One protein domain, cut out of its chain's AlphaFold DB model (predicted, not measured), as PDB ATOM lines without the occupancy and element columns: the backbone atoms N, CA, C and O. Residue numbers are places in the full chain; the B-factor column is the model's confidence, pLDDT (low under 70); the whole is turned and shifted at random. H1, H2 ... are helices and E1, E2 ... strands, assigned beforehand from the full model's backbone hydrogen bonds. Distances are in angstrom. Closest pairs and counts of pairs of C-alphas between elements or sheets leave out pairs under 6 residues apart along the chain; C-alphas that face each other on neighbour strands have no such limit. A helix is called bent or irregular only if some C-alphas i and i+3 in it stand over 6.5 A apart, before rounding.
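Overview. This is residues 200 to 328 of the 612 residues of an uncharacterized protein of Waddlia chondrophila (strain ATCC VR-1470 / WSU 86-1044) (UniProt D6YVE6). A small two-stranded hairpin, E6 and E7, makes the core, with the long bent ribbon of E2 and E3 along E7 and the helices H3 and H4 near E6. H1 and E1 lie toward one end of the longest axis, the hairpin E8 and E9 lies at the other, and the hairpin E4 and E5 sits beside the far part of E2 and leads straight into H4. The 129 printed residues hold four named helices and nine named strands, in the order H1 H2 H3 E1 E2 E3 E4 E5 H4 E6 E7 E8 E9, a mixed class of helices and strands. There are four antiparallel sheets, one of three strands in the order E1 E2 E3 and three of two strands. The whole is compact, with a radius of gyration of the C-alphas of 14.4 A and spans of 43 by 34 by 26 A.

Along the chain. H1, residues 204 to 209, begins at C-alpha 204 (38.967, 99.664, 37.331). H2, residues 211 to 219, is 12.3 A long, and H3 is residues 222 to 228. E1, residues 236 to 239, E2, residues 242 to 252 and 24.6 A long, and E3, residues 258 to 264 and 18.3 A long, follow. E4 is residues 271 to 273, E5 residues 279 to 281, and H4, residues 282 to 290, is 12.3 A long. E6 is residues 299 to 302, E7 residues 306 to 309, E8 residues 316 to 319, and E9, residues 324 to 327, ends at C-alpha 327 (68.366, 104.045, 61.270).

Arrangement. E1, E2 and E3 form a meander, each strand the antiparallel neighbour of the one before; N 239 and O 242 are 2.9 A apart, and so are N 249 and O 261. E2 bends by 76 degrees at residue 245, and its pairing is staggered, with E1 over residues 242 to 245 and with E3 over 246 to 252. H1 only grazes this sheet, with residues 205 to 209. E2 and E7 have 12 pairs of C-alphas within 8 A, the closest being Phe 249 and Ile 307 at 4.5 A. In the hairpin E6 and E7, N 306 and O 302 are 2.8 A apart. The closest C-alphas of H3 and E6 are Arg 225 and Cys 301, 6.4 A, and those of H4 and E6 are Thr 288 and Leu 299, 7.1 A. H2 and H3 are close but not clearly touching, about perpendicular at 87 degrees, with Leu 217 and Ser 223 the closest C-alphas at 5.7 A. In the hairpin E4 and E5, N 272 and O 280 are 2.8 A apart, and in the hairpin E8 and E9, N 326 and O 317 are 2.8 A apart. In H1, H2, H3 and H4 every O i to N i+4 pair is within hydrogen-bond range.

Size, cuts and confidence. The C-alphas farthest apart are those of Val 208 and Thr 322, 43.4 A. The printed part has no cut and no long link. The mean pLDDT of the printed part is 91.7, and residue 237 is the one printed residue under 70.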
ATOM      1  N   ASP A 200      48.998 103.503  34.971       91.69
ATOM      2  CA  ASP A 200      49.325 103.348  36.391       91.69
ATOM      3  C   ASP A 200      48.962 101.950  36.910       91.69
ATOM      4  O   ASP A 200      49.164 101.681  38.076       91.69
ATOM      5  N   ASN A 201      48.418 101.047  36.097       91.62
ATOM      6  CA  ASN A 201      48.022  99.709  36.524       91.62
ATOM      7  C   ASN A 201      47.072  99.655  37.755       91.62
ATOM      8  O   ASN A 201      46.954  98.615  38.399       91.62
ATOM      9  N   ASN A 202      46.270 100.686  38.031       92.56
ATOM     10  CA  ASN A 202      45.301 100.633  39.134       92.56
ATOM     11  C   ASN A 202      44.015  99.856  38.773       92.56
ATOM     12  O   ASN A 202      43.711  99.675  37.587       92.56
ATOM     13  N   PRO A 203      43.228  99.391  39.760       91.94
ATOM     14  CA  PRO A 203      41.970  98.693  39.495       91.94
ATOM     15  C   PRO A 203      40.875  99.580  38.908       91.94
ATOM     16  O   PRO A 203      40.765 100.768  39.218       91.94
ATOM     17  N   VAL A 204      40.040  98.978  38.065       94.50
ATOM     18  CA  VAL A 204      38.967  99.664  37.331       94.50
ATOM     19  C   VAL A 204      37.850 100.124  38.260       94.50
ATOM     20  O   VAL A 204      37.418 101.272  38.190       94.50
ATOM     21  N   ASP A 205      37.404  99.237  39.143       93.56
ATOM     22  CA  ASP A 205      36.293  99.458  40.069       93.56
ATOM     23  C   ASP A 205      36.504 100.682  40.969       93.56
ATOM     24  O   ASP A 205      35.593 101.493  41.131       93.56
ATOM     25  N   THR A 206      37.727 100.887  41.462       93.12
ATOM     26  CA  THR A 206      38.082 102.060  42.270       93.12
ATOM     27  C   THR A 206      37.816 103.377  41.542       93.12
ATOM     28  O   THR A 206      37.237 104.288  42.130       93.12
ATOM     29  N   PHE A 207      38.159 103.476  40.254       95.44
ATOM     30  CA  PHE A 207      37.928 104.689  39.465       95.44
ATOM     31  C   PHE A 207      36.455 104.882  39.110       95.44
ATOM     32  O   PHE A 207      35.976 106.016  39.058       95.44
ATOM     33  N   VAL A 208      35.739 103.786  38.847       96.31
ATOM     34  CA  VAL A 208      34.316 103.844  38.506       96.31
ATOM     35  C   VAL A 208      33.485 104.260  39.712       96.31
ATOM     36  O   VAL A 208      32.615 105.113  39.570       96.31
ATOM     37  N   GLU A 209      33.747 103.684  40.885       95.12
ATOM     38  CA  GLU A 209      32.919 103.867  42.080       95.12
ATOM     39  C   GLU A 209      33.384 105.011  43.000       95.12
ATOM     40  O   GLU A 209      32.559 105.593  43.711       95.12
ATOM     41  N   PHE A 210      34.679 105.356  42.984       95.62
ATOM     42  CA  PHE A 210      35.287 106.382  43.845       95.62
ATOM     43  C   PHE A 210      36.192 107.375  43.076       95.62
ATOM     44  O   PHE A 210      37.359 107.581  43.443       95.62
ATOM     45  N   PRO A 211      35.702 108.018  41.999       96.00
ATOM     46  CA  PRO A 211      36.524 108.901  41.175       96.00
ATOM     47  C   PRO A 211      37.120 110.095  41.941       96.00
ATOM     48  O   PRO A 211      38.247 110.494  41.642       96.00
ATOM     49  N   SER A 212      36.429 110.673  42.932       95.50
ATOM     50  CA  SER A 212      36.983 111.772  43.743       95.50
ATOM     51  C   SER A 212      38.141 111.294  44.627       95.50
ATOM     52  O   SER A 212      39.180 111.953  44.736       95.50
ATOM     53  N   THR A 213      38.012 110.103  45.206       94.88
ATOM     54  CA  THR A 213      39.068 109.457  45.996       94.88
ATOM     55  C   THR A 213      40.286 109.136  45.128       94.88
ATOM     56  O   THR A 213      41.410 109.439  45.529       94.88
ATOM     57  N   CYS A 214      40.091 108.644  43.901       95.12
ATOM     58  CA  CYS A 214      41.174 108.460  42.929       95.12
ATOM     59  C   CYS A 214      41.877 109.783  42.582       95.12
ATOM     60  O   CYS A 214      43.109 109.834  42.540       95.12
ATOM     61  N   CYS A 215      41.129 110.880  42.396       94.81
ATOM     62  CA  CYS A 215      41.718 112.209  42.207       94.81
ATOM     63  C   CYS A 215      42.582 112.624  43.408       94.81
ATOM     64  O   CYS A 215      43.697 113.108  43.208       94.81
ATOM     65  N   ARG A 216      42.118 112.388  44.644       94.25
ATOM     66  CA  ARG A 216      42.894 112.661  45.870       94.25
ATOM     67  C   ARG A 216      44.193 111.855  45.917       94.25
ATOM     68  O   ARG A 216      45.240 112.438  46.182       94.25
ATOM     69  N   LEU A 217      44.140 110.554  45.621       95.00
ATOM     70  CA  LEU A 217      45.323 109.685  45.578       95.00
ATOM     71  C   LEU A 217      46.334 110.156  44.529       95.00
ATOM     72  O   LEU A 217      47.526 110.254  44.810       95.00
ATOM     73  N   LYS A 218      45.861 110.530  43.338       94.81
ATOM     74  CA  LYS A 218      46.712 111.094  42.287       94.81
ATOM     75  C   LYS A 218      47.350 112.418  42.713       94.81
ATOM     76  O   LYS A 218      48.548 112.605  42.525       94.81
ATOM     77  N   SER A 219      46.582 113.333  43.309       94.12
ATOM     78  CA  SER A 219      47.105 114.607  43.828       94.12
ATOM     79  C   SER A 219      48.088 114.434  44.987       94.12
ATOM     80  O   SER A 219      48.894 115.330  45.226       94.12
ATOM     81  N   ALA A 220      48.020 113.307  45.692       94.75
ATOM     82  CA  ALA A 220      48.970 112.911  46.718       94.75
ATOM     83  C   ALA A 220      50.146 112.085  46.169       94.75
ATOM     84  O   ALA A 220      50.916 111.586  46.966       94.75
ATOM     85  N   LEU A 221      50.305 111.916  44.847       93.69
ATOM     86  CA  LEU A 221      51.378 111.106  44.235       93.69
ATOM     87  C   LEU A 221      51.370 109.619  44.654       93.69
ATOM     88  O   LEU A 221      52.392 108.932  44.607       93.69
ATOM     89  N   LEU A 222      50.197 109.109  45.039       93.94
ATOM     90  CA  LEU A 222      50.003 107.719  45.450       93.94
ATOM     91  C   LEU A 222      49.558 106.806  44.302       93.94
ATOM     92  O   LEU A 222      49.699 105.598  44.431       93.94
ATOM     93  N   SER A 223      49.047 107.333  43.179       93.06
ATOM     94  CA  SER A 223      48.496 106.483  42.104       93.06
ATOM     95  C   SER A 223      49.529 105.533  41.487       93.06
ATOM     96  O   SER A 223      49.200 104.377  41.247       93.06
ATOM     97  N   GLY A 224      50.768 105.990  41.277       92.31
ATOM     98  CA  GLY A 224      51.865 105.144  40.792       92.31
ATOM     99  C   GLY A 224      52.311 104.114  41.833       92.31
ATOM    100  O   GLY A 224      52.347 102.926  41.555       92.31
ATOM    101  N   ARG A 225      52.529 104.536  43.086       92.56
ATOM    102  CA  ARG A 225      52.884 103.640  44.209       92.56
ATOM    103  C   ARG A 225      51.897 102.500  44.395       92.56
ATOM    104  O   ARG A 225      52.269 101.344  44.521       92.56
ATOM    105  N   ILE A 226      50.623 102.854  44.415       90.62
ATOM    106  CA  ILE A 226      49.532 101.908  44.575       90.62
ATOM    107  C   ILE A 226      49.451 100.983  43.358       90.62
ATOM    108  O   ILE A 226      49.340  99.769  43.500       90.62
ATOM    109  N   GLY A 227      49.534 101.577  42.174       90.75
ATOM    110  CA  GLY A 227      49.498 100.901  40.893       90.75
ATOM    111  C   GLY A 227      50.599  99.866  40.694       90.75
ATOM    112  O   GLY A 227      50.357  98.771  40.184       90.75
ATOM    113  N   ARG A 228      51.804 100.195  41.167       91.25
ATOM    114  CA  ARG A 228      52.968  99.313  41.183       91.25
ATOM    115  C   ARG A 228      52.687  98.004  41.919       91.25
ATOM    116  O   ARG A 228      53.142  96.957  41.479       91.25
ATOM    117  N   PHE A 229      51.891  98.058  42.984       89.75
ATOM    118  CA  PHE A 229      51.550  96.908  43.819       89.75
ATOM    119  C   PHE A 229      50.077  96.499  43.695       89.75
ATOM    120  O   PHE A 229      49.537  95.850  44.592       89.75
ATOM    121  N   ALA A 230      49.400  96.864  42.601       81.06
ATOM    122  CA  ALA A 230      47.959  96.655  42.458       81.06
ATOM    123  C   ALA A 230      47.541  95.177  42.570       81.06
ATOM    124  O   ALA A 230      46.434  94.896  43.018       81.06
ATOM    125  N   ASN A 231      48.432  94.241  42.228       72.50
ATOM    126  CA  ASN A 231      48.196  92.803  42.394       72.50
ATOM    127  C   ASN A 231      48.175  92.370  43.874       72.50
ATOM    128  O   ASN A 231      47.476  91.424  44.229       72.50
ATOM    129  N   ASN A 232      48.890  93.090  44.743       71.06
ATOM    130  CA  ASN A 232      49.007  92.792  46.173       71.06
ATOM    131  C   ASN A 232      47.980  93.567  47.008       71.06
ATOM    132  O   ASN A 232      47.675  93.207  48.148       71.06
ATOM    133  N   PHE A 233      47.438  94.658  46.466       80.19
ATOM    134  CA  PHE A 233      46.553  95.558  47.193       80.19
ATOM    135  C   PHE A 233      45.090  95.307  46.814       80.19
ATOM    136  O   PHE A 233      44.685  95.419  45.662       80.19
ATOM    137  N   ARG A 234      44.255  94.997  47.814       72.19
ATOM    138  CA  ARG A 234      42.796  94.915  47.652       72.19
ATOM    139  C   ARG A 234      42.151  96.202  48.153       72.19
ATOM    140  O   ARG A 234      42.170  96.472  49.350       72.19
ATOM    141  N   PHE A 235      41.574  96.970  47.234       75.38
ATOM    142  CA  PHE A 235      41.112  98.336  47.500       75.38
ATOM    143  C   PHE A 235      39.674  98.421  47.978       75.38
ATOM    144  O   PHE A 235      39.368  99.198  48.875       75.38
ATOM    145  N   LEU A 236      38.780  97.641  47.376       74.81
ATOM    146  CA  LEU A 236      37.373  97.634  47.746       74.81
ATOM    147  C   LEU A 236      37.096  96.446  48.654       74.81
ATOM    148  O   LEU A 236      37.368  95.297  48.307       74.81
ATOM    149  N   ALA A 237      36.537  96.730  49.825       68.00
ATOM    150  CA  ALA A 237      36.118  95.699  50.759       68.00
ATOM    151  C   ALA A 237      34.682  95.963  51.200       68.00
ATOM    152  O   ALA A 237      34.382  97.028  51.741       68.00
ATOM    153  N   LYS A 238      33.815  94.961  51.011       74.56
ATOM    154  CA  LYS A 238      32.587  94.839  51.794       74.56
ATOM    155  C   LYS A 238      32.958  94.192  53.120       74.56
ATOM    156  O   LYS A 238      33.257  93.001  53.161       74.56
ATOM    157  N   LYS A 239      33.003  94.971  54.196       73.50
ATOM    158  CA  LYS A 239      33.291  94.467  55.542       73.50
ATOM    159  C   LYS A 239      32.178  94.899  56.480       73.50
ATOM    160  O   LYS A 239      31.823  96.068  56.502       73.50
ATOM    161  N   ASN A 240      31.647  93.958  57.257       77.62
ATOM    162  CA  ASN A 240      30.565  94.206  58.218       77.62
ATOM    163  C   ASN A 240      29.305  94.835  57.579       77.62
ATOM    164  O   ASN A 240      28.603  95.610  58.223       77.62
ATOM    165  N   GLY A 241      29.027  94.529  56.308       80.88
ATOM    166  CA  GLY A 241      27.916  95.137  55.568       80.88
ATOM    167  C   GLY A 241      28.170  96.574  55.105       80.88
ATOM    168  O   GLY A 241      27.232  97.247  54.695       80.88
ATOM    169  N   GLU A 242      29.412  97.059  55.151       84.88
ATOM    170  CA  GLU A 242      29.799  98.368  54.627       84.88
ATOM    171  C   GLU A 242      30.787  98.226  53.472       84.88
ATOM    172  O   GLU A 242      31.734  97.442  53.555       84.88
ATOM    173  N   LYS A 243      30.584  98.992  52.396       87.69
ATOM    174  CA  LYS A 243      31.525  99.071  51.271       87.69
ATOM    175  C   LYS A 243      32.447 100.271  51.454       87.69
ATOM    176  O   LYS A 243      31.985 101.411  51.522       87.69
ATOM    177  N   GLU A 244      33.749 100.006  51.515       88.38
ATOM    178  CA  GLU A 244      34.781 101.013  51.763       88.38
ATOM    179  C   GLU A 244      35.948 100.926  50.776       88.38
ATOM    180  O   GLU A 244      36.270  99.847  50.272       88.38
ATOM    181  N   PHE A 245      36.635 102.059  50.590       90.88
ATOM    182  CA  PHE A 245      37.946 102.122  49.949       90.88
ATOM    183  C   PHE A 245      39.034 102.011  51.018       90.88
ATOM    184  O   PHE A 245      39.166 102.887  51.879       90.88
ATOM    185  N   ARG A 246      39.829 100.947  50.955       91.88
ATOM    186  CA  ARG A 246      40.889 100.630  51.909       91.88
ATOM    187  C   ARG A 246      42.256 100.580  51.236       91.88
ATOM    188  O   ARG A 246      42.366 100.246  50.063       91.88
ATOM    189  N   LEU A 247      43.291 100.921  51.998       93.00
ATOM    190  CA  LEU A 247      44.689 100.713  51.626       93.00
ATOM    191  C   LEU A 247      45.405  99.903  52.716       93.00
ATOM    192  O   LEU A 247      45.003  99.979  53.885       93.00
ATOM    193  N   PRO A 248      46.455  99.142  52.366       94.38
ATOM    194  CA  PRO A 248      47.309  98.491  53.347       94.38
ATOM    195  C   PRO A 248      48.226  99.505  54.037       94.38
ATOM    196  O   PRO A 248      48.817 100.373  53.393       94.38
ATOM    197  N   PHE A 249      48.361  99.352  55.351       96.25
ATOM    198  CA  PHE A 249      49.301 100.089  56.191       96.25
ATOM    199  C   PHE A 249      50.048  99.118  57.100       96.25
ATOM    200  O   PHE A 249      49.427  98.204  57.658       96.25
ATOM    201  N   GLN A 250      51.336  99.370  57.324       96.50
ATOM    202  CA  GLN A 250      52.096  98.721  58.383       96.50
ATOM    203  C   GLN A 250      51.791  99.434  59.701       96.50
ATOM    204  O   GLN A 250      52.306 100.518  59.977       96.50
ATOM    205  N   VAL A 251      50.921  98.835  60.509       96.81
ATOM    206  CA  VAL A 251      50.527  99.405  61.799       96.81
ATOM    207  C   VAL A 251      51.265  98.754  62.950       96.81
ATOM    208  O   VAL A 251      51.585  97.566  62.906       96.81
ATOM    209  N   GLU A 252      51.457  99.526  64.007       95.75
ATOM    210  CA  GLU A 252      51.927  99.025  65.290       95.75
ATOM    211  C   GLU A 252      50.732  98.624  66.164       95.75
ATOM    212  O   GLU A 252      49.753  99.366  66.295       95.75
ATOM    213  N   LEU A 253      50.796  97.426  66.739       93.69
ATOM    214  CA  LEU A 253      49.824  96.913  67.699       93.69
ATOM    215  C   LEU A 253      50.090  97.481  69.106       93.69
ATOM    216  O   LEU A 253      51.044  98.223  69.337       93.69
ATOM    217  N   GLU A 254      49.210  97.170  70.058       90.62
ATOM    218  CA  GLU A 254      49.351  97.621  71.453       90.62
ATOM    219  C   GLU A 254      50.582  97.013  72.137       90.62
ATOM    220  O   GLU A 254      51.226  97.680  72.940       90.62
ATOM    221  N   ASP A 255      50.956  95.792  71.749       90.56
ATOM    222  CA  ASP A 255      52.144  95.073  72.224       90.56
ATOM    223  C   ASP A 255      53.441  95.451  71.479       90.56
ATOM    224  O   ASP A 255      54.469  94.802  71.655       90.56
ATOM    225  N   GLY A 256      53.400  96.476  70.619       88.25
ATOM    226  CA  GLY A 256      54.548  96.949  69.842       88.25
ATOM    227  C   GLY A 256      54.856  96.141  68.576       88.25
ATOM    228  O   GLY A 256      55.695  96.565  67.780       88.25
ATOM    229  N   ARG A 257      54.177  95.011  68.323       93.69
ATOM    230  CA  ARG A 257      54.392  94.234  67.091       93.69
ATOM    231  C   ARG A 257      53.852  94.963  65.864       93.69
ATOM    232  O   ARG A 257      52.843  95.666  65.928       93.69
ATOM    233  N   LEU A 258      54.486  94.739  64.714       95.00
ATOM    234  CA  LEU A 258      54.039  95.282  63.431       95.00
ATOM    235  C   LEU A 258      53.109  94.305  62.710       95.00
ATOM    236  O   LEU A 258      53.327  93.095  62.713       95.00
ATOM    237  N   LYS A 259      52.065  94.835  62.069       95.38
ATOM    238  CA  LYS A 259      51.143  94.053  61.242       95.38
ATOM    239  C   LYS A 259      50.611  94.878  60.079       95.38
ATOM    240  O   LYS A 259      50.212  96.025  60.256       95.38
ATOM    241  N   THR A 260      50.483  94.259  58.912       94.12
ATOM    242  CA  THR A 260      49.768  94.858  57.781       94.12
ATOM    243  C   THR A 260      48.257  94.837  58.040       94.12
ATOM    244  O   THR A 260      47.661  93.773  58.243       94.12
ATOM    245  N   LYS A 261      47.604  96.005  58.041       93.06
ATOM    246  CA  LYS A 261      46.139  96.131  58.152       93.06
ATOM    247  C   LYS A 261      45.559  96.923  56.984       93.06
ATOM    248  O   LYS A 261      46.105  97.935  56.569       93.06
ATOM    249  N   GLN A 262      44.391  96.485  56.514       92.31
ATOM    250  CA  GLN A 262      43.578  97.218  55.541       92.31
ATOM    251  C   GLN A 262      42.756  98.300  56.249       92.31
ATOM    252  O   GLN A 262      41.836  97.980  57.016       92.31
ATOM    253  N   ILE A 263      43.070  99.567  55.985       92.69
ATOM    254  CA  ILE A 263      42.467 100.734  56.638       92.69
ATOM    255  C   ILE A 263      41.662 101.539  55.625       92.69
ATOM    256  O   ILE A 263      42.155 101.862  54.549       92.69
ATOM    257  N   SER A 264      40.428 101.884  55.995       92.94
ATOM    258  CA  SER A 264      39.564 102.779  55.221       92.94
ATOM    259  C   SER A 264      40.169 104.178  55.122       92.94
ATOM    260  O   SER A 264      40.479 104.792  56.144       92.94
ATOM    261  N   ILE A 265      40.304 104.684  53.895       94.19
ATOM    262  CA  ILE A 265      40.848 106.021  53.596       94.19
ATOM    263  C   ILE A 265      39.756 107.063  53.309       94.19
ATOM    264  O   ILE A 265      40.042 108.200  52.913       94.19
ATOM    265  N   LEU A 266      38.491 106.674  53.489       92.00
ATOM    266  CA  LEU A 266      37.342 107.545  53.247       92.00
ATOM    267  C   LEU A 266      37.283 108.686  54.274       92.00
ATOM    268  O   LEU A 266      37.072 109.841  53.898       92.00
ATOM    269  N   SER A 267      37.565 108.379  55.546       90.19
ATOM    270  CA  SER A 267      37.634 109.365  56.628       90.19
ATOM    271  C   SER A 267      39.030 109.974  56.748       90.19
ATOM    272  O   SER A 267      39.994 109.306  57.114       90.19
ATOM    273  N   GLU A 268      39.126 111.276  56.490       90.94
ATOM    274  CA  GLU A 268      40.377 112.036  56.580       90.94
ATOM    275  C   GLU A 268      40.930 112.157  58.002       90.94
ATOM    276  O   GLU A 268      42.141 112.267  58.160       90.94
ATOM    277  N   ASN A 269      40.061 112.117  59.015       94.88
ATOM    278  CA  ASN A 269      40.439 112.278  60.422       94.88
ATOM    279  C   ASN A 269      40.786 110.943  61.092       94.88
ATOM    280  O   ASN A 269      41.108 110.913  62.277       94.88
ATOM    281  N   ARG A 270      40.680 109.823  60.366       95.31
ATOM    282  CA  ARG A 270      41.021 108.516  60.920       95.31
ATOM    283  C   ARG A 270      42.511 108.478  61.248       95.31
ATOM    284  O   ARG A 270      43.333 108.654  60.353       95.31
ATOM    285  N   LEU A 271      42.821 108.222  62.514       97.00
ATOM    286  CA  LEU A 271      44.183 108.045  63.001       97.00
ATOM    287  C   LEU A 271      44.702 106.642  62.677       97.00
ATOM    288  O   LEU A 271      43.974 105.647  62.767       97.00
ATOM    289  N   VAL A 272      45.978 106.579  62.315       97.00
ATOM    290  CA  VAL A 272      46.737 105.357  62.066       97.00
ATOM    291  C   VAL A 272      48.014 105.424  62.895       97.00
ATOM    292  O   VAL A 272      48.774 106.379  62.765       97.00
ATOM    293  N   LYS A 273      48.244 104.411  63.739       97.06
ATOM    294  CA  LYS A 273      49.488 104.243  64.499       97.06
ATOM    295  C   LYS A 273      50.447 103.367  63.693       97.06
ATOM    296  O   LYS A 273      50.195 102.175  63.518       97.06
ATOM    297  N   LEU A 274      51.507 103.972  63.175       96.94
ATOM    298  CA  LEU A 274      52.597 103.315  62.454       96.94
ATOM    299  C   LEU A 274      53.727 102.947  63.432       96.94
ATOM    300  O   LEU A 274      53.661 103.293  64.613       96.94
ATOM    301  N   ARG A 275      54.760 102.256  62.931       94.69
ATOM    302  CA  ARG A 275      55.971 101.879  63.684       94.69
ATOM    303  C   ARG A 275      56.542 103.044  64.503       94.69
ATOM    304  O   ARG A 275      56.575 104.176  64.019       94.69
ATOM    305  N   GLY A 276      57.034 102.748  65.706       91.19
ATOM    306  CA  GLY A 276      57.657 103.725  66.606       91.19
ATOM    307  C   GLY A 276      56.643 104.615  67.330       91.19
ATOM    308  O   GLY A 276      57.007 105.640  67.893       91.19
ATOM    309  N   GLY A 277      55.356 104.266  67.306       92.75
ATOM    310  CA  GLY A 277      54.282 105.063  67.887       92.75
ATOM    311  C   GLY A 277      53.890 106.279  67.053       92.75
ATOM    312  O   GLY A 277      53.171 107.137  67.562       92.75
ATOM    313  N   TYR A 278      54.335 106.371  65.795       95.69
ATOM    314  CA  TYR A 278      54.062 107.520  64.936       95.69
ATOM    315  C   TYR A 278      52.597 107.532  64.487       95.69
ATOM    316  O   TYR A 278      52.157 106.679  63.713       95.69
ATOM    317  N   GLN A 279      51.823 108.481  65.013       96.56
ATOM    318  CA  GLN A 279      50.393 108.599  64.745       96.56
ATOM    319  C   GLN A 279      50.116 109.722  63.759       96.56
ATOM    320  O   GLN A 279      50.514 110.860  63.982       96.56
ATOM    321  N   LEU A 280      49.385 109.399  62.696       97.31
ATOM    322  CA  LEU A 280      48.954 110.363  61.691       97.31
ATOM    323  C   LEU A 280      47.504 110.121  61.298       97.31
ATOM    324  O   LEU A 280      47.028 108.985  61.242       97.31
ATOM    325  N   THR A 281      46.808 111.195  60.956       98.12
ATOM    326  CA  THR A 281      45.530 111.128  60.251       98.12
ATOM    327  C   THR A 281      45.743 110.768  58.778       98.12
ATOM    328  O   THR A 281      46.776 111.089  58.184       98.12
ATOM    329  N   ILE A 282      44.741 110.172  58.124       97.38
ATOM    330  CA  ILE A 282      44.772 109.940  56.664       97.38
ATOM    331  C   ILE A 282      45.069 111.238  55.891       97.38
ATOM    332  O   ILE A 282      45.783 111.215  54.885       97.38
ATOM    333  N   ARG A 283      44.563 112.386  56.366       96.94
ATOM    334  CA  ARG A 283      44.872 113.703  55.788       96.94
ATOM    335  C   ARG A 283      46.368 114.020  55.830       96.94
ATOM    336  O   ARG A 283      46.919 114.453  54.820       96.94
ATOM    337  N   GLU A 284      47.020 113.829  56.971       97.19
ATOM    338  CA  GLU A 284      48.455 114.106  57.138       97.19
ATOM    339  C   GLU A 284      49.319 113.149  56.317       97.19
ATOM    340  O   GLU A 284      50.284 113.581  55.683       97.19
ATOM    341  N   ILE A 285      48.918 111.880  56.232       97.38
ATOM    342  CA  ILE A 285      49.557 110.884  55.364       97.38
ATOM    343  C   ILE A 285      49.527 111.367  53.908       97.38
ATOM    344  O   ILE A 285      50.568 111.457  53.259       97.38
ATOM    345  N   PHE A 286      48.361 111.768  53.394       96.44
ATOM    346  CA  PHE A 286      48.232 112.239  52.008       96.44
ATOM    347  C   PHE A 286      49.030 113.524  51.763       96.44
ATOM    348  O   PHE A 286      49.631 113.689  50.700       96.44
ATOM    349  N   ASN A 287      49.067 114.428  52.742       95.56
ATOM    350  CA  ASN A 287      49.871 115.644  52.662       95.56
ATOM    351  C   ASN A 287      51.375 115.352  52.644       95.56
ATOM    352  O   ASN A 287      52.109 116.059  51.953       95.56
ATOM    353  N   THR A 288      51.826 114.316  53.354       95.25
ATOM    354  CA  THR A 288      53.226 113.871  53.337       95.25
ATOM    355  C   THR A 288      53.608 113.382  51.943       95.25
ATOM    356  O   THR A 288      54.556 113.903  51.362       95.25
ATOM    357  N   PHE A 289      52.815 112.488  51.339       95.94
ATOM    358  CA  PHE A 289      53.087 112.019  49.975       95.94
ATOM    359  C   PHE A 289      52.976 113.137  48.925       95.94
ATOM    360  O   PHE A 289      53.817 113.236  48.036       95.94
ATOM    361  N   LYS A 290      52.017 114.066  49.064       93.94
ATOM    362  CA  LYS A 290      51.900 115.241  48.179       93.94
ATOM    363  C   LYS A 290      53.174 116.099  48.150       93.94
ATOM    364  O   LYS A 290      53.446 116.756  47.146       93.94
ATOM    365  N   ARG A 291      53.938 116.119  49.245       91.19
ATOM    366  CA  ARG A 291      55.179 116.895  49.385       91.19
ATOM    367  C   ARG A 291      56.426 116.152  48.896       91.19
ATOM    368  O   ARG A 291      57.487 116.768  48.893       91.19
ATOM    369  N   LYS A 292      56.319 114.906  48.416       88.00
ATOM    370  CA  LYS A 292      57.481 114.119  47.964       88.00
ATOM    371  C   LYS A 292      58.284 114.743  46.822       88.00
ATOM    372  O   LYS A 292      59.493 114.588  46.775       88.00
ATOM    373  N   ASN A 293      57.658 115.570  45.984       78.75
ATOM    374  CA  ASN A 293      58.375 116.351  44.965       78.75
ATOM    375  C   ASN A 293      59.251 117.489  45.539       78.75
ATOM    376  O   ASN A 293      59.924 118.175  44.774       78.75
ATOM    377  N   LEU A 294      59.182 117.755  46.847       80.81
ATOM    378  CA  LEU A 294      59.925 118.817  47.538       80.81
ATOM    379  C   LEU A 294      60.918 118.265  48.568       80.81
ATOM    380  O   LEU A 294      61.951 118.884  48.806       80.81
ATOM    381  N   SER A 295      60.583 117.146  49.210       82.94
ATOM    382  CA  SER A 295      61.378 116.505  50.262       82.94
ATOM    383  C   SER A 295      61.006 115.023  50.369       82.94
ATOM    384  O   SER A 295      59.817 114.735  50.221       82.94
ATOM    385  N   PRO A 296      61.924 114.114  50.739       82.81
ATOM    386  CA  PRO A 296      61.647 112.673  50.829       82.81
ATOM    387  C   PRO A 296      60.468 112.316  51.742       82.81
ATOM    388  O   PRO A 296      59.632 111.488  51.381       82.81
ATOM    389  N   GLY A 297      60.354 112.978  52.899       87.25
ATOM    390  CA  GLY A 297      59.300 112.712  53.880       87.25
ATOM    391  C   GLY A 297      59.507 111.415  54.675       87.25
ATOM    392  O   GLY A 297      60.450 110.669  54.452       87.25
ATOM    393  N   GLN A 298      58.609 111.167  55.632       93.19
ATOM    394  CA  GLN A 298      58.719 110.094  56.640       93.19
ATOM    395  C   GLN A 298      57.873 108.854  56.305       93.19
ATOM    396  O   GLN A 298      57.587 108.033  57.174       93.19
ATOM    397  N   LEU A 299      57.365 108.768  55.076       96.94
ATOM    398  CA  LEU A 299      56.431 107.724  54.673       96.94
ATOM    399  C   LEU A 299      56.792 107.166  53.307       96.94
ATOM    400  O   LEU A 299      57.027 107.925  52.365       96.94
ATOM    401  N   GLU A 300      56.701 105.844  53.194       96.31
ATOM    402  CA  GLU A 300      56.812 105.127  51.927       96.31
ATOM    403  C   GLU A 300      55.759 104.045  51.760       96.31
ATOM    404  O   GLU A 300      55.014 103.728  52.687       96.31
ATOM    405  N   CYS A 301      55.673 103.510  50.542       95.38
ATOM    406  CA  CYS A 301      54.792 102.407  50.192       95.38
ATOM    407  C   CYS A 301      55.615 101.203  49.728       95.38
ATOM    408  O   CYS A 301      56.408 101.323  48.800       95.38
ATOM    409  N   PHE A 302      55.379 100.048  50.344       95.38
ATOM    410  CA  PHE A 302      56.027  98.785  50.000       95.38
ATOM    411  C   PHE A 302      54.973  97.733  49.652       95.38
ATOM    412  O   PHE A 302      53.892  97.712  50.244       95.38
ATOM    413  N   GLY A 303      55.267  96.836  48.715       91.31
ATOM    414  CA  GLY A 303      54.341  95.789  48.286       91.31
ATOM    415  C   GLY A 303      54.001  94.788  49.393       91.31
ATOM    416  O   GLY A 303      52.874  94.295  49.435       91.31
ATOM    417  N   SER A 304      54.937  94.537  50.311       85.88
ATOM    418  CA  SER A 304      54.795  93.586  51.425       85.88
ATOM    419  C   SER A 304      53.905  94.104  52.566       85.88
ATOM    420  O   SER A 304      53.149  93.345  53.179       85.88
ATOM    421  N   CYS A 305      53.959  95.407  52.861       91.00
ATOM    422  CA  CYS A 305      53.328  95.974  54.059       91.00
ATOM    423  C   CYS A 305      52.495  97.247  53.835       91.00
ATOM    424  O   CYS A 305      51.816  97.714  54.751       91.00
ATOM    425  N   GLY A 306      52.461  97.779  52.613       94.56
ATOM    426  CA  GLY A 306      51.723  98.988  52.268       94.56
ATOM    427  C   GLY A 306      52.402 100.261  52.765       94.56
ATOM    428  O   GLY A 306      53.627 100.386  52.732       94.56
ATOM    429  N   ILE A 307      51.601 101.245  53.179       96.81
ATOM    430  CA  ILE A 307      52.100 102.538  53.667       96.81
ATOM    431  C   ILE A 307      52.746 102.367  55.050       96.81
ATOM    432  O   ILE A 307      52.104 101.861  55.974       96.81
ATOM    433  N   SER A 308      53.991 102.821  55.195       96.94
ATOM    434  CA  SER A 308      54.835 102.578  56.374       96.94
ATOM    435  C   SER A 308      55.610 103.827  56.802       96.94
ATOM    436  O   SER A 308      55.925 104.671  55.966       96.94
ATOM    437  N   ASN A 309      55.928 103.927  58.100       97.44
ATOM    438  CA  ASN A 309      56.856 104.926  58.650       97.44
ATOM    439  C   ASN A 309      58.282 104.567  58.222       97.44
ATOM    440  O   ASN A 309      58.886 103.660  58.794       97.44
ATOM    441  N   TRP A 310      58.769 105.230  57.177       97.25
ATOM    442  CA  TRP A 310      60.080 104.977  56.596       97.25
ATOM    443  C   TRP A 310      60.598 106.225  55.882       97.25
ATOM    444  O   TRP A 310      59.897 106.806  55.051       97.25
ATOM    445  N   HIS A 311      61.829 106.620  56.190       95.88
ATOM    446  CA  HIS A 311      62.496 107.769  55.593       95.88
ATOM    447  C   HIS A 311      63.578 107.324  54.611       95.88
ATOM    448  O   HIS A 311      64.630 106.815  55.012       95.88
ATOM    449  N   ALA A 312      63.354 107.577  53.321       94.44
ATOM    450  CA  ALA A 312      64.164 106.987  52.260       94.44
ATOM    451  C   ALA A 312      65.647 107.390  52.284       94.44
ATOM    452  O   ALA A 312      66.503 106.553  52.020       94.44
ATOM    453  N   HIS A 313      65.976 108.633  52.665       92.56
ATOM    454  CA  HIS A 313      67.378 109.086  52.741       92.56
ATOM    455  C   HIS A 313      68.097 108.631  54.019       92.56
ATOM    456  O   HIS A 313      69.323 108.653  54.076       92.56
ATOM    457  N   GLU A 314      67.342 108.319  55.076       93.31
ATOM    458  CA  GLU A 314      67.908 108.016  56.402       93.31
ATOM    459  C   GLU A 314      67.960 106.505  56.650       93.31
ATOM    460  O   GLU A 314      68.718 106.051  57.508       93.31
ATOM    461  N   LEU A 315      67.206 105.731  55.856       95.44
ATOM    462  CA  LEU A 315      67.106 104.276  55.935       95.44
ATOM    463  C   LEU A 315      66.675 103.838  57.332       95.44
ATOM    464  O   LEU A 315      67.389 103.123  58.034       95.44
ATOM    465  N   GLY A 316      65.527 104.356  57.756       95.75
ATOM    466  CA  GLY A 316      65.026 104.203  59.111       95.75
ATOM    467  C   GLY A 316      63.599 104.699  59.259       95.75
ATOM    468  O   GLY A 316      62.981 105.148  58.295       95.75
ATOM    469  N   TRP A 317      63.076 104.635  60.477       95.94
ATOM    470  CA  TRP A 317      61.735 105.112  60.820       95.94
ATOM    471  C   TRP A 317      61.818 106.255  61.828       95.94
ATOM    472  O   TRP A 317      62.701 106.283  62.683       95.94
ATOM    473  N   LEU A 318      60.895 107.210  61.740       95.44
ATOM    474  CA  LEU A 318      60.846 108.322  62.683       95.44
ATOM    475  C   LEU A 318      60.396 107.830  64.062       95.44
ATOM    476  O   LEU A 318      59.328 107.225  64.177       95.44
ATOM    477  N   ASN A 319      61.158 108.159  65.102       94.56
ATOM    478  CA  ASN A 319      60.694 108.081  66.479       94.56
ATOM    479  C   ASN A 319      60.120 109.451  66.896       94.56
ATOM    480  O   ASN A 319      60.875 110.412  67.049       94.56
ATOM    481  N   PRO A 320      58.797 109.571  67.112       93.06
ATOM    482  CA  PRO A 320      58.153 110.840  67.441       93.06
ATOM    483  C   PRO A 320      58.496 111.355  68.846       93.06
ATOM    484  O   PRO A 320      58.236 112.518  69.135       93.06
ATOM    485  N   LYS A 321      59.044 110.517  69.740       92.00
ATOM    486  CA  LYS A 321      59.450 110.948  71.088       92.00
ATOM    487  C   LYS A 321      60.770 111.709  71.069       92.00
ATOM    488  O   LYS A 321      60.950 112.618  71.869       92.00
ATOM    489  N   THR A 322      61.690 111.305  70.196       92.12
ATOM    490  CA  THR A 322      63.022 111.909  70.072       92.12
ATOM    491  C   THR A 322      63.135 112.851  68.879       92.12
ATOM    492  O   THR A 322      64.109 113.588  68.795       92.12
ATOM    493  N   ASP A 323      62.158 112.824  67.968       90.56
ATOM    494  CA  ASP A 323      62.174 113.515  66.673       90.56
ATOM    495  C   ASP A 323      63.403 113.150  65.816       90.56
ATOM    496  O   ASP A 323      63.957 113.955  65.068       90.56
ATOM    497  N   THR A 324      63.853 111.898  65.932       93.00
ATOM    498  CA  THR A 324      65.000 111.365  65.188       93.00
ATOM    499  C   THR A 324      64.623 110.100  64.434       93.00
ATOM    500  O   THR A 324      63.796 109.310  64.889       93.00
ATOM    501  N   CYS A 325      65.265 109.870  63.289       94.12
ATOM    502  CA  CYS A 325      65.149 108.595  62.587       94.12
ATOM    503  C   CYS A 325      65.984 107.520  63.293       94.12
ATOM    504  O   CYS A 325      67.194 107.674  63.450       94.12
ATOM    505  N   GLU A 326      65.345 106.420  63.676       95.19
ATOM    506  CA  GLU A 326      66.011 105.180  64.070       95.19
ATOM    507  C   GLU A 326      66.458 104.460  62.796       95.19
ATOM    508  O   GLU A 326      65.643 103.911  62.052       95.19
ATOM    509  N   ARG A 327      67.754 104.556  62.500       95.44
ATOM    510  CA  ARG A 327      68.366 104.045  61.270       95.44
ATOM    511  C   ARG A 327      68.704 102.558  61.404       95.44
ATOM    512  O   ARG A 327      69.061 102.114  62.490       95.44
ATOM    513  N   ILE A 328      68.675 101.817  60.293       95.94
ATOM    514  CA  ILE A 328      69.185 100.433  60.255       95.94
ATOM    515  C   ILE A 328      70.670 100.383  60.634       95.94
ATOM    516  O   ILE A 328      71.421 101.319  60.327       95.94
TER     517      ILE A 328